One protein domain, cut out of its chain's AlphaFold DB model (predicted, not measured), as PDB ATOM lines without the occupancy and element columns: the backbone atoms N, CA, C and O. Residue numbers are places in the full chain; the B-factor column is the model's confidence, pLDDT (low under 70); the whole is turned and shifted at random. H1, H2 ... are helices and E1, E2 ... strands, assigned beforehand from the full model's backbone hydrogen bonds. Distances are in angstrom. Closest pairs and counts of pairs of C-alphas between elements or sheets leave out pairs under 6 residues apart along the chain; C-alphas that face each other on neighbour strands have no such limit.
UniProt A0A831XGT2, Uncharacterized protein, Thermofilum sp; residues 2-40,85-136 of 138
ATOM      1  N   LEU A   2     -40.201 -10.943   0.261       90.62
ATOM      2  CA  LEU A   2     -40.517  -9.799  -0.611       90.62
ATOM      3  C   LEU A   2     -41.296 -10.161  -1.889       90.62
ATOM      4  O   LEU A   2     -42.380  -9.640  -2.113       90.62
ATOM      5  N   ARG A   3     -40.794 -11.121  -2.681       92.81
ATOM      6  CA  ARG A   3     -41.460 -11.571  -3.919       92.81
ATOM      7  C   ARG A   3     -42.889 -12.064  -3.681       92.81
ATOM      8  O   ARG A   3     -43.773 -11.742  -4.458       92.81
ATOM      9  N   LYS A   4     -43.118 -12.825  -2.604       93.62
ATOM     10  CA  LYS A   4     -44.452 -13.344  -2.269       93.62
ATOM     11  C   LYS A   4     -45.394 -12.216  -1.847       93.62
ATOM     12  O   LYS A   4     -46.549 -12.239  -2.244       93.62
ATOM     13  N   LEU A   5     -44.897 -11.239  -1.085       94.38
ATOM     14  CA  LEU A   5     -45.679 -10.059  -0.709       94.38
ATOM     15  C   LEU A   5     -46.063  -9.233  -1.936       94.38
ATOM     16  O   LEU A   5     -47.240  -8.936  -2.110       94.38
ATOM     17  N   LYS A   6     -45.094  -8.944  -2.815       95.88
ATOM     18  CA  LYS A   6     -45.336  -8.240  -4.078       95.88
ATOM     19  C   LYS A   6     -46.405  -8.948  -4.914       95.88
ATOM     20  O   LYS A   6     -47.431  -8.344  -5.201       95.88
ATOM     21  N   SER A   7     -46.211 -10.236  -5.216       95.88
ATOM     22  CA  SER A   7     -47.185 -11.005  -6.000       95.88
ATOM     23  C   SER A   7     -48.561 -11.019  -5.342       95.88
ATOM     24  O   SER A   7     -49.567 -10.896  -6.030       95.88
ATOM     25  N   LYS A   8     -48.627 -11.108  -4.007       96.12
ATOM     26  CA  LYS A   8     -49.912 -11.131  -3.311       96.12
ATOM     27  C   LYS A   8     -50.655  -9.794  -3.374       96.12
ATOM     28  O   LYS A   8     -51.876  -9.790  -3.504       96.12
ATOM     29  N   LEU A   9     -49.937  -8.676  -3.292       96.81
ATOM     30  CA  LEU A   9     -50.507  -7.339  -3.473       96.81
ATOM     31  C   LEU A   9     -51.020  -7.154  -4.910       96.81
ATOM     32  O   LEU A   9     -52.152  -6.710  -5.099       96.81
ATOM     33  N   GLU A  10     -50.241  -7.572  -5.908       96.62
ATOM     34  CA  GLU A  10     -50.625  -7.508  -7.326       96.62
ATOM     35  C   GLU A  10     -51.845  -8.392  -7.642       96.62
ATOM     36  O   GLU A  10     -52.766  -7.951  -8.327       96.62
ATOM     37  N   GLU A  11     -51.924  -9.605  -7.081       94.69
ATOM     38  CA  GLU A  11     -53.100 -10.488  -7.186       94.69
ATOM     39  C   GLU A  11     -54.373  -9.859  -6.598       94.69
ATOM     40  O   GLU A  11     -55.480 -10.063  -7.107       94.69
ATOM     41  N   GLU A  12     -54.235  -9.097  -5.508       95.38
ATOM     42  CA  GLU A  12     -55.347  -8.329  -4.952       95.38
ATOM     43  C   GLU A  12     -55.630  -7.050  -5.751       95.38
ATOM     44  O   GLU A  12     -56.657  -6.419  -5.522       95.38
ATOM     45  N   GLY A  13     -54.823  -6.705  -6.752       95.50
ATOM     46  CA  GLY A  13     -55.054  -5.590  -7.671       95.50
ATOM     47  C   GLY A  13     -54.405  -4.273  -7.254       95.50
ATOM     48  O   GLY A  13     -54.807  -3.233  -7.766       95.50
ATOM     49  N   PHE A  14     -53.439  -4.301  -6.334       97.06
ATOM     50  CA  PHE A  14     -52.566  -3.155  -6.089       97.06
ATOM     51  C   PHE A  14     -51.521  -3.050  -7.199       97.06
ATOM     52  O   PHE A  14     -50.926  -4.052  -7.593       97.06
ATOM     53  N   LEU A  15     -51.252  -1.831  -7.661       96.62
ATOM     54  CA  LEU A  15     -50.108  -1.558  -8.522       96.62
ATOM     55  C   LEU A  15     -48.879  -1.296  -7.645       96.62
ATOM     56  O   LEU A  15     -48.866  -0.343  -6.868       96.62
ATOM     57  N   VAL A  16     -47.868  -2.160  -7.758       96.56
ATOM     58  CA  VAL A  16     -46.606  -2.056  -7.012       96.56
ATOM     59  C   VAL A  16     -45.546  -1.413  -7.902       96.56
ATOM     60  O   VAL A  16     -45.059  -2.055  -8.833       96.56
ATOM     61  N   TYR A  17     -45.151  -0.175  -7.601       93.94
ATOM     62  CA  TYR A  17     -44.095   0.515  -8.346       93.94
ATOM     63  C   TYR A  17     -42.723  -0.069  -8.023       93.94
ATOM     64  O   TYR A  17     -41.992  -0.506  -8.913       93.94
ATOM     65  N   ARG A  18     -42.379  -0.123  -6.733       92.12
ATOM     66  CA  ARG A  18     -41.080  -0.601  -6.252       92.12
ATOM     67  C   ARG A  18     -41.249  -1.414  -4.980       92.12
ATOM     68  O   ARG A  18     -42.164  -1.194  -4.193       92.12
ATOM     69  N   ALA A  19     -40.356  -2.374  -4.778       93.00
ATOM     70  CA  ALA A  19     -40.298  -3.150  -3.551       93.00
ATOM     71  C   ALA A  19     -38.838  -3.514  -3.263       93.00
ATOM     72  O   ALA A  19     -38.163  -4.053  -4.142       93.00
ATOM     73  N   LYS A  20     -38.348  -3.225  -2.057       90.62
ATOM     74  CA  LYS A  20     -36.950  -3.450  -1.662       90.62
ATOM     75  C   LYS A  20     -36.886  -4.014  -0.243       90.62
ATOM     76  O   LYS A  20     -37.739  -3.720   0.590       90.62
ATOM     77  N   LEU A  21     -35.888  -4.855   0.009       90.38
ATOM     78  CA  LEU A  21     -35.497  -5.243   1.359       90.38
ATOM     79  C   LEU A  21     -34.365  -4.303   1.784       90.38
ATOM     80  O   LEU A  21     -33.345  -4.246   1.101       90.38
ATOM     81  N   LEU A  22     -34.578  -3.552   2.855       87.25
ATOM     82  CA  LEU A  22     -33.592  -2.673   3.470       87.25
ATOM     83  C   LEU A  22     -33.044  -3.376   4.709       87.25
ATOM     84  O   LEU A  22     -33.821  -3.884   5.517       87.25
ATOM     85  N   ASP A  23     -31.725  -3.431   4.843       85.25
ATOM     86  CA  ASP A  23     -31.069  -3.976   6.029       85.25
ATOM     87  C   ASP A  23     -30.749  -2.815   6.972       85.25
ATOM     88  O   ASP A  23     -29.831  -2.037   6.718       85.25
ATOM     89  N   LEU A  24     -31.583  -2.633   7.996       83.00
ATOM     90  CA  LEU A  24     -31.491  -1.522   8.944       83.00
ATOM     91  C   LEU A  24     -31.046  -2.050  10.310       83.00
ATOM     92  O   LEU A  24     -31.317  -3.199  10.664       83.00
ATOM     93  N   LYS A  25     -30.411  -1.202  11.126       78.25
ATOM     94  CA  LYS A  25     -29.837  -1.618  12.422       78.25
ATOM     95  C   LYS A  25     -30.813  -2.305  13.402       78.25
ATOM     96  O   LYS A  25     -30.364  -3.232  14.077       78.25
ATOM     97  N   PRO A  26     -32.105  -1.926  13.534       75.69
ATOM     98  CA  PRO A  26     -33.021  -2.645  14.428       75.69
ATOM     99  C   PRO A  26     -33.607  -3.920  13.796       75.69
ATOM    100  O   PRO A  26     -34.246  -4.706  14.493       75.69
ATOM    101  N   GLY A  27     -33.396  -4.141  12.496       82.19
ATOM    102  CA  GLY A  27     -33.861  -5.314  11.769       82.19
ATOM    103  C   GLY A  27     -34.189  -5.012  10.303       82.19
ATOM    104  O   GLY A  27     -34.313  -3.851   9.905       82.19
ATOM    105  N   PRO A  28     -34.364  -6.060   9.485       86.31
ATOM    106  CA  PRO A  28     -34.673  -5.903   8.074       86.31
ATOM    107  C   PRO A  28     -36.076  -5.322   7.868       86.31
ATOM    108  O   PRO A  28     -37.051  -5.770   8.473       86.31
ATOM    109  N   LEU A  29     -36.189  -4.378   6.939       87.81
ATOM    110  CA  LEU A  29     -37.434  -3.723   6.567       87.81
ATOM    111  C   LEU A  29     -37.808  -4.046   5.119       87.81
ATOM    112  O   LEU A  29     -36.987  -3.971   4.209       87.81
ATOM    113  N   ILE A  30     -39.074  -4.390   4.884       90.75
ATOM    114  CA  ILE A  30     -39.620  -4.529   3.531       90.75
ATOM    115  C   ILE A  30     -40.320  -3.222   3.163       90.75
ATOM    116  O   ILE A  30     -41.399  -2.932   3.673       90.75
ATOM    117  N   ALA A  31     -39.712  -2.458   2.260       90.62
ATOM    118  CA  ALA A  31     -40.278  -1.228   1.730       90.62
ATOM    119  C   ALA A  31     -41.047  -1.531   0.438       90.62
ATOM    120  O   ALA A  31     -40.517  -2.192  -0.461       90.62
ATOM    121  N   VAL A  32     -42.296  -1.074   0.347       92.88
ATOM    122  CA  VAL A  32     -43.159  -1.262  -0.827       92.88
ATOM    123  C   VAL A  32     -43.800   0.068  -1.187       92.88
ATOM    124  O   VAL A  32     -44.444   0.693  -0.351       92.88
ATOM    125  N   GLU A  33     -43.628   0.479  -2.435       92.94
ATOM    126  CA  GLU A  33     -44.250   1.667  -3.000       92.94
ATOM    127  C   GLU A  33     -45.432   1.240  -3.866       92.94
ATOM    128  O   GLU A  33     -45.299   0.391  -4.756       92.94
ATOM    129  N   LEU A  34     -46.593   1.821  -3.579       94.88
ATOM    130  CA  LEU A  34     -47.867   1.495  -4.202       94.88
ATOM    131  C   LEU A  34     -48.462   2.746  -4.829       94.88
ATOM    132  O   LEU A  34     -48.319   3.836  -4.287       94.88
ATOM    133  N   ASP A  35     -49.206   2.562  -5.913       95.25
ATOM    134  CA  ASP A  35     -50.013   3.631  -6.509       95.25
ATOM    135  C   ASP A  35     -51.062   4.193  -5.542       95.25
ATOM    136  O   ASP A  35     -51.296   5.395  -5.468       95.25
ATOM    137  N   GLN A  36     -51.680   3.309  -4.761       94.06
ATOM    138  CA  GLN A  36     -52.681   3.669  -3.768       94.06
ATOM    139  C   GLN A  36     -52.647   2.691  -2.598       94.06
ATOM    140  O   GLN A  36     -52.466   1.484  -2.774       94.06
ATOM    141  N   GLU A  37     -52.868   3.202  -1.391       92.94
ATOM    142  CA  GLU A  37     -52.889   2.382  -0.176       92.94
ATOM    143  C   GLU A  37     -54.209   1.606  -0.013       92.94
ATOM    144  O   GLU A  37     -54.243   0.525   0.584       92.94
ATOM    145  N   CYS A  38     -55.307   2.151  -0.548       95.75
ATOM    146  CA  CYS A  38     -56.656   1.625  -0.381       95.75
ATOM    147  C   CYS A  38     -57.372   1.503  -1.727       95.75
ATOM    148  O   CYS A  38     -57.576   2.494  -2.421       95.75
ATOM    149  N   LEU A  39     -57.803   0.290  -2.064       96.94
ATOM    150  CA  LEU A  39     -58.535   0.003  -3.292       96.94
ATOM    151  C   LEU A  39     -60.040   0.319  -3.161       96.94
ATOM    152  O   LEU A  39     -60.617   0.268  -2.059       96.94
ATOM    153  N   PRO A  40     -60.727   0.544  -4.301       96.00
ATOM    154  CA  PRO A  40     -62.182   0.619  -4.351       96.00
ATOM    155  C   PRO A  40     -62.839  -0.623  -3.727       96.00
ATOM    156  O   PRO A  40     -62.295  -1.723  -3.836       96.00
ATOM    157  N   ARG A  85     -59.105  -4.303   1.393       96.50
ATOM    158  CA  ARG A  85     -59.096  -3.011   0.704       96.50
ATOM    159  C   ARG A  85     -57.791  -2.282   0.912       96.50
ATOM    160  O   ARG A  85     -57.369  -1.582   0.002       96.50
ATOM    161  N   ARG A  86     -57.161  -2.450   2.074       96.19
ATOM    162  CA  ARG A  86     -55.893  -1.797   2.406       96.19
ATOM    163  C   ARG A  86     -54.722  -2.737   2.174       96.19
ATOM    164  O   ARG A  86     -54.799  -3.918   2.510       96.19
ATOM    165  N   ALA A  87     -53.615  -2.205   1.672       95.25
ATOM    166  CA  ALA A  87     -52.393  -2.984   1.481       95.25
ATOM    167  C   ALA A  87     -51.902  -3.620   2.796       95.25
ATOM    168  O   ALA A  87     -51.497  -4.783   2.813       95.25
ATOM    169  N   ALA A  88     -52.036  -2.895   3.912       94.12
ATOM    170  CA  ALA A  88     -51.700  -3.381   5.249       94.12
ATOM    171  C   ALA A  88     -52.506  -4.624   5.672       94.12
ATOM    172  O   ALA A  88     -51.973  -5.496   6.356       94.12
ATOM    173  N   GLU A  89     -53.765  -4.755   5.239       94.94
ATOM    174  CA  GLU A  89     -54.588  -5.941   5.521       94.94
ATOM    175  C   GLU A  89     -54.054  -7.162   4.764       94.94
ATOM    176  O   GLU A  89     -53.939  -8.247   5.335       94.94
ATOM    177  N   VAL A  90     -53.680  -6.977   3.492       94.94
ATOM    178  CA  VAL A  90     -53.091  -8.033   2.655       94.94
ATOM    179  C   VAL A  90     -51.742  -8.474   3.215       94.94
ATOM    180  O   VAL A  90     -51.485  -9.672   3.343       94.94
ATOM    181  N   ALA A  91     -50.894  -7.509   3.576       93.69
ATOM    182  CA  ALA A  91     -49.597  -7.766   4.180       93.69
ATOM    183  C   ALA A  91     -49.746  -8.498   5.520       93.69
ATOM    184  O   ALA A  91     -49.152  -9.557   5.681       93.69
ATOM    185  N   THR A  92     -50.598  -8.020   6.432       92.81
ATOM    186  CA  THR A  92     -50.869  -8.693   7.718       92.81
ATOM    187  C   THR A  92     -51.339 -10.130   7.507       92.81
ATOM    188  O   THR A  92     -50.808 -11.052   8.122       92.81
ATOM    189  N   MET A  93     -52.300 -10.345   6.604       91.88
ATOM    190  CA  MET A  93     -52.829 -11.677   6.299       91.88
ATOM    191  C   MET A  93     -51.742 -12.623   5.771       91.88
ATOM    192  O   MET A  93     -51.667 -13.769   6.211       91.88
ATOM    193  N   LEU A  94     -50.877 -12.148   4.870       91.94
ATOM    194  CA  LEU A  94     -49.783 -12.955   4.336       91.94
ATOM    195  C   LEU A  94     -48.697 -13.221   5.383       91.94
ATOM    196  O   LEU A  94     -48.201 -14.340   5.471       91.94
ATOM    197  N   LEU A  95     -48.292 -12.198   6.133       88.56
ATOM    198  CA  LEU A  95     -47.169 -12.255   7.067       88.56
ATOM    199  C   LEU A  95     -47.509 -13.075   8.314       88.56
ATOM    200  O   LEU A  95     -46.666 -13.845   8.756       88.56
ATOM    201  N   ASN A  96     -48.752 -13.019   8.803       86.12
ATOM    202  CA  ASN A  96     -49.216 -13.863   9.911       86.12
ATOM    203  C   ASN A  96     -49.188 -15.364   9.580       86.12
ATOM    204  O   ASN A  96     -49.129 -16.187  10.489       86.12
ATOM    205  N   ALA A  97     -49.200 -15.741   8.296       84.81
ATOM    206  CA  ALA A  97     -49.004 -17.134   7.893       84.81
ATOM    207  C   ALA A  97     -47.556 -17.619   8.117       84.81
ATOM    208  O   ALA A  97     -47.307 -18.823   8.153       84.81
ATOM    209  N   TYR A  98     -46.602 -16.696   8.273       80.25
ATOM    210  CA  TYR A  98     -45.214 -16.981   8.618       80.25
ATOM    211  C   TYR A  98     -45.012 -16.680  10.108       80.25
ATOM    212  O   TYR A  98     -44.777 -15.539  10.503       80.25
ATOM    213  N   GLY A  99     -45.142 -17.712  10.945       73.56
ATOM    214  CA  GLY A  99     -44.905 -17.597  12.387       73.56
ATOM    215  C   GLY A  99     -43.462 -17.200  12.733       73.56
ATOM    216  O   GLY A  99     -42.557 -17.309  11.908       73.56
ATOM    217  N   GLY A 100     -43.245 -16.766  13.978       75.31
ATOM    218  CA  GLY A 100     -41.907 -16.499  14.527       75.31
ATOM    219  C   GLY A 100     -41.363 -15.082  14.319       75.31
ATOM    220  O   GLY A 100     -40.221 -14.821  14.685       75.31
ATOM    221  N   CYS A 101     -42.151 -14.157  13.764       75.31
ATOM    222  CA  CYS A 101     -41.780 -12.748  13.610       75.31
ATOM    223  C   CYS A 101     -42.922 -11.838  14.082       75.31
ATOM    224  O   CYS A 101     -44.087 -12.113  13.798       75.31
ATOM    225  N   ASN A 102     -42.585 -10.755  14.789       80.94
ATOM    226  CA  ASN A 102     -43.536  -9.696  15.120       80.94
ATOM    227  C   ASN A 102     -43.498  -8.643  14.007       80.94
ATOM    228  O   ASN A 102     -42.532  -7.889  13.890       80.94
ATOM    229  N   TRP A 103     -44.507  -8.656  13.141       84.50
ATOM    230  CA  TRP A 103     -44.571  -7.765  11.988       84.50
ATOM    231  C   TRP A 103     -45.236  -6.448  12.368       84.50
ATOM    232  O   TRP A 103     -46.396  -6.423  12.774       84.50
ATOM    233  N   HIS A 104     -44.522  -5.347  12.154       86.38
ATOM    234  CA  HIS A 104     -45.075  -4.004  12.249       86.38
ATOM    235  C   HIS A 104     -45.197  -3.416  10.848       86.38
ATOM    236  O   HIS A 104     -44.216  -3.338  10.109       86.38
ATOM    237  N   ILE A 105     -46.413  -3.028  10.475       88.94
ATOM    238  CA  ILE A 105     -46.685  -2.363   9.201       88.94
ATOM    239  C   ILE A 105     -46.849  -0.884   9.498       88.94
ATOM    240  O   ILE A 105     -47.716  -0.501  10.281       88.94
ATOM    241  N   LEU A 106     -46.003  -0.073   8.877       87.56
ATOM    242  CA  LEU A 106     -45.953   1.370   9.065       87.56
ATOM    243  C   LEU A 106     -46.137   2.057   7.713       87.56
ATOM    244  O   LEU A 106     -45.715   1.524   6.683       87.56
ATOM    245  N   SER A 107     -46.742   3.245   7.721       84.81
ATOM    246  CA  SER A 107     -46.650   4.153   6.579       84.81
ATOM    247  C   SER A 107     -45.224   4.700   6.473       84.81
ATOM    248  O   SER A 107     -44.462   4.672   7.444       84.81
ATOM    249  N   ALA A 108     -44.859   5.228   5.303       78.62
ATOM    250  CA  ALA A 108     -43.559   5.871   5.115       78.62
ATOM    251  C   ALA A 108     -43.342   7.037   6.103       78.62
ATOM    252  O   ALA A 108     -42.245   7.204   6.627       78.62
ATOM    253  N   GLU A 109     -44.401   7.792   6.408       77.38
ATOM    254  CA  GLU A 109     -44.382   8.906   7.364       77.38
ATOM    255  C   GLU A 109     -44.022   8.425   8.775       77.38
ATOM    256  O   GLU A 109     -43.065   8.911   9.374       77.38
ATOM    257  N   SER A 110     -44.712   7.393   9.274       82.25
ATOM    258  CA  SER A 110     -44.434   6.815  10.595       82.25
ATOM    259  C   SER A 110     -43.054   6.155  10.679       82.25
ATOM    260  O   SER A 110     -42.481   6.033  11.763       82.25
ATOM    261  N   LEU A 111     -42.506   5.717   9.544       77.06
ATOM    262  CA  LEU A 111     -41.184   5.098   9.458       77.06
ATOM    263  C   LEU A 111     -40.074   6.126   9.740       77.06
ATOM    264  O   LEU A 111     -39.135   5.819  10.477       77.06
ATOM    265  N   LEU A 112     -40.216   7.363   9.250       73.00
ATOM    266  CA  LEU A 112     -39.267   8.456   9.517       73.00
ATOM    267  C   LEU A 112     -39.203   8.844  11.005       73.00
ATOM    268  O   LEU A 112     -38.157   9.289  11.486       73.00
ATOM    269  N   GLU A 113     -40.298   8.649  11.738       76.44
ATOM    270  CA  GLU A 113     -40.364   8.891  13.183       76.44
ATOM    271  C   GLU A 113     -39.686   7.775  13.993       76.44
ATOM    272  O   GLU A 113     -39.040   8.052  15.004       76.44
ATOM    273  N   HIS A 114     -39.792   6.519  13.541       73.44
ATOM    274  CA  HIS A 114     -39.279   5.348  14.263       73.44
ATOM    275  C   HIS A 114     -37.774   5.115  14.080       73.44
ATOM    276  O   HIS A 114     -37.110   4.643  15.003       73.44
ATOM    277  N   TYR A 115     -37.220   5.432  12.907       70.94
ATOM    278  CA  TYR A 115     -35.809   5.188  12.598       70.94
ATOM    279  C   TYR A 115     -35.002   6.482  12.737       70.94
ATOM    280  O   TYR A 115     -35.175   7.452  11.996       70.94
ATOM    281  N   THR A 116     -34.117   6.516  13.734       63.44
ATOM    282  CA  THR A 116     -33.436   7.746  14.169       63.44
ATOM    283  C   THR A 116     -31.970   7.830  13.771       63.44
ATOM    284  O   THR A 116     -31.432   8.940  13.753       63.44
ATOM    285  N   THR A 117     -31.316   6.713  13.428       78.00
ATOM    286  CA  THR A 117     -29.896   6.767  13.054       78.00
ATOM    287  C   THR A 117     -29.722   7.479  11.705       78.00
ATOM    288  O   THR A 117     -30.560   7.314  10.811       78.00
ATOM    289  N   PRO A 118     -28.665   8.295  11.527       78.94
ATOM    290  CA  PRO A 118     -28.417   8.988  10.263       78.94
ATOM    291  C   PRO A 118     -28.265   8.033   9.074       78.94
ATOM    292  O   PRO A 118     -28.723   8.349   7.976       78.94
ATOM    293  N   GLU A 119     -27.665   6.860   9.296       80.12
ATOM    294  CA  GLU A 119     -27.453   5.857   8.251       80.12
ATOM    295  C   GLU A 119     -28.771   5.207   7.814       80.12
ATOM    296  O   GLU A 119     -29.057   5.169   6.618       80.12
ATOM    297  N   ASP A 120     -29.614   4.776   8.761       79.19
ATOM    298  CA  ASP A 120     -30.909   4.164   8.433       79.19
ATOM    299  C   ASP A 120     -31.821   5.181   7.728       79.19
ATOM    300  O   ASP A 120     -32.476   4.870   6.732       79.19
ATOM    301  N   ARG A 121     -31.821   6.436   8.206       78.00
ATOM    302  CA  ARG A 121     -32.567   7.534   7.577       78.00
ATOM    303  C   ARG A 121     -32.128   7.757   6.141       78.00
ATOM    304  O   ARG A 121     -32.987   7.940   5.286       78.00
ATOM    305  N   ARG A 122     -30.821   7.733   5.864       83.50
ATOM    306  CA  ARG A 122     -30.294   7.888   4.504       83.50
ATOM    307  C   ARG A 122     -30.860   6.817   3.577       83.50
ATOM    308  O   ARG A 122     -31.404   7.178   2.542       83.50
ATOM    309  N   GLU A 123     -30.802   5.543   3.957       82.56
ATOM    310  CA  GLU A 123     -31.345   4.441   3.144       82.56
ATOM    311  C   GLU A 123     -32.845   4.599   2.867       82.56
ATOM    312  O   GLU A 123     -33.302   4.433   1.732       82.56
ATOM    313  N   ILE A 124     -33.616   4.984   3.888       81.75
ATOM    314  CA  ILE A 124     -35.052   5.257   3.753       81.75
ATOM    315  C   ILE A 124     -35.287   6.430   2.795       81.75
ATOM    316  O   ILE A 124     -36.101   6.306   1.883       81.75
ATOM    317  N   TYR A 125     -34.575   7.549   2.958       82.50
ATOM    318  CA  TYR A 125     -34.719   8.726   2.096       82.50
ATOM    319  C   TYR A 125     -34.359   8.427   0.645       82.50
ATOM    320  O   TYR A 125     -35.101   8.823  -0.250       82.50
ATOM    321  N   LEU A 126     -33.256   7.715   0.407       83.88
ATOM    322  CA  LEU A 126     -32.852   7.301  -0.934       83.88
ATOM    323  C   LEU A 126     -33.950   6.466  -1.589       83.88
ATOM    324  O   LEU A 126     -34.370   6.750  -2.711       83.88
ATOM    325  N   TRP A 127     -34.507   5.502  -0.855       83.88
ATOM    326  CA  TRP A 127     -35.620   4.714  -1.360       83.88
ATOM    327  C   TRP A 127     -36.866   5.569  -1.640       83.88
ATOM    328  O   TRP A 127     -37.382   5.510  -2.759       83.88
ATOM    329  N   VAL A 128     -37.319   6.387  -0.681       81.88
ATOM    330  CA  VAL A 128     -38.514   7.246  -0.805       81.88
ATOM    331  C   VAL A 128     -38.393   8.204  -1.988       81.88
ATOM    332  O   VAL A 128     -39.323   8.318  -2.776       81.88
ATOM    333  N   LEU A 129     -37.240   8.852  -2.151       83.62
ATOM    334  CA  LEU A 129     -36.998   9.819  -3.224       83.62
ATOM    335  C   LEU A 129     -36.735   9.162  -4.584       83.62
ATOM    336  O   LEU A 129     -36.571   9.859  -5.581       83.62
ATOM    337  N   GLY A 130     -36.650   7.833  -4.636       81.94
ATOM    338  CA  GLY A 130     -36.261   7.134  -5.855       81.94
ATOM    339  C   GLY A 130     -34.811   7.349  -6.251       81.94
ATOM    340  O   GLY A 130     -34.466   7.120  -7.406       81.94
ATOM    341  N   ILE A 131     -33.970   7.765  -5.302       82.25
ATOM    342  CA  ILE A 131     -32.555   8.007  -5.525       82.25
ATOM    343  C   ILE A 131     -31.791   6.692  -5.354       82.25
ATOM    344  O   ILE A 131     -31.616   6.184  -4.251       82.25
ATOM    345  N   GLU A 132     -31.323   6.142  -6.462       76.62
ATOM    346  CA  GLU A 132     -30.371   5.038  -6.508       76.62
ATOM    347  C   GLU A 132     -28.945   5.520  -6.195       76.62
ATOM    348  O   GLU A 132     -28.588   6.667  -6.473       76.62
ATOM    349  N   GLU A 133     -28.094   4.633  -5.669       68.50
ATOM    350  CA  GLU A 133     -26.728   4.985  -5.239       68.50
ATOM    351  C   GLU A 133     -25.885   5.634  -6.346       68.50
ATOM    352  O   GLU A 133     -25.127   6.564  -6.073       68.50
ATOM    353  N   TRP A 134     -26.047   5.204  -7.600       69.12
ATOM    354  CA  TRP A 134     -25.304   5.756  -8.738       69.12
ATOM    355  C   TRP A 134     -25.652   7.222  -9.043       69.12
ATOM    356  O   TRP A 134     -24.852   7.915  -9.668       69.12
ATOM    357  N   MET A 135     -26.808   7.720  -8.592       76.38
ATOM    358  CA  MET A 135     -27.200   9.125  -8.764       76.38
ATOM    359  C   MET A 135     -26.528  10.067  -7.762       76.38
ATOM    360  O   MET A 135     -26.598  11.281  -7.929       76.38
ATOM    361  N   LEU A 136     -25.862   9.531  -6.735       71.88
ATOM    362  CA  LEU A 136     -25.141  10.310  -5.724       71.88
ATOM    363  C   LEU A 136     -23.683  10.601  -6.111       71.88
ATOM    364  O   LEU A 136     -22.973  11.256  -5.353       71.88
TER     365      LEU A 136
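AT A GLANCE: This is residues 2 to 40 and 85 to 136 of the 138 residues of an uncharacterized protein of Thermofilum sp (UniProt A0A831XGT2). A long two-stranded hairpin, E1 and E2, runs through the middle between two groups of helices, with H1 and H2 on one side and H3 and H4 on the other. Short H5 sits beyond H4, far from the middle, and residues 96 to 102, of which 96 belongs to H2, stick out from the rest. The printed part has 91 residues, with five named helices and two named strands in the order H1, E1, E2, H2, H3, H4, H5; the sheet has the order E1 - E2 and is antiparallel. The class is mixed, helices and strands, and the whole is compact, with a radius of gyration of the C-alphas of 13.6 A and spans of 36 by 30 by 21 A.

HOW THE PARTS SIT: H1, residues 2 to 11, is followed by E1, residues 16 to 24; their closest C-alphas, those of Glu 10 and Val 16, are 6.8 A apart. E2, residues 27 to 34, forms a hairpin with E1, antiparallel at 165 degrees between their directions. N 20 and O 31 are within hydrogen-bond range at 2.9 A, and N 29 and O 22 at 2.8 A. The closest C-alphas of H1 and E2, those of Leu 2 and Ile 30, are 6.8 A apart. H2, residues 87 to 96, touches H1 at a steep tilt of 52 degrees, opposite ways, with the C-alphas of Leu 5 and Ala 91 closest at 6.7 A. H3, residues 108 to 114, is apart from H2. H4, residues 118 to 128, only just touches H3, with 3 pairs of C-alphas within 8 A, the closest those of Leu 112 and Arg 121 at 7.0 A. H3 and H4 form a helical hairpin at a shallow tilt of 6 degrees, opposite ways. The closest C-alphas of E1 and H4, those of Leu 24 and Asp 120, are 5.7 A apart, and E2 and H4 are near each other. H5, residues 133 to 136, is close to H4 but not clearly touching, with the C-alphas of Leu 126 and Glu 133 closest at 7.8 A. In H1, H2 and H4 every O i to N i+4 pair is within hydrogen-bond range, in H3 2 of 3 are, and H5 is too short for such a pair.

IN THESE COORDINATES: H1 begins at C-alpha 2 (-40.517, -9.799, -0.611) and is 14.2 A long. E1 measures 22.0 A and E2 22.3 A, ending at C-alpha 34 (-47.867, 1.495, -4.202). H2 is 14.1 A long, H3 10.1 A and H4 15.1 A. H5 ends at C-alpha 136 (-25.141, 10.310, -5.724).

THE WHOLE: The two C-alphas farthest apart, those of Ala 97 and Leu 136, are 38.8 A apart. Residues 41 to 84 are not printed, and C-alphas 40 and 85 across this cut are 6.9 A apart. The link from H2 to H3 is long, with 11 residues. Mean pLDDT of the printed part is 86.4; residues 116, 133 and 134 are under 70.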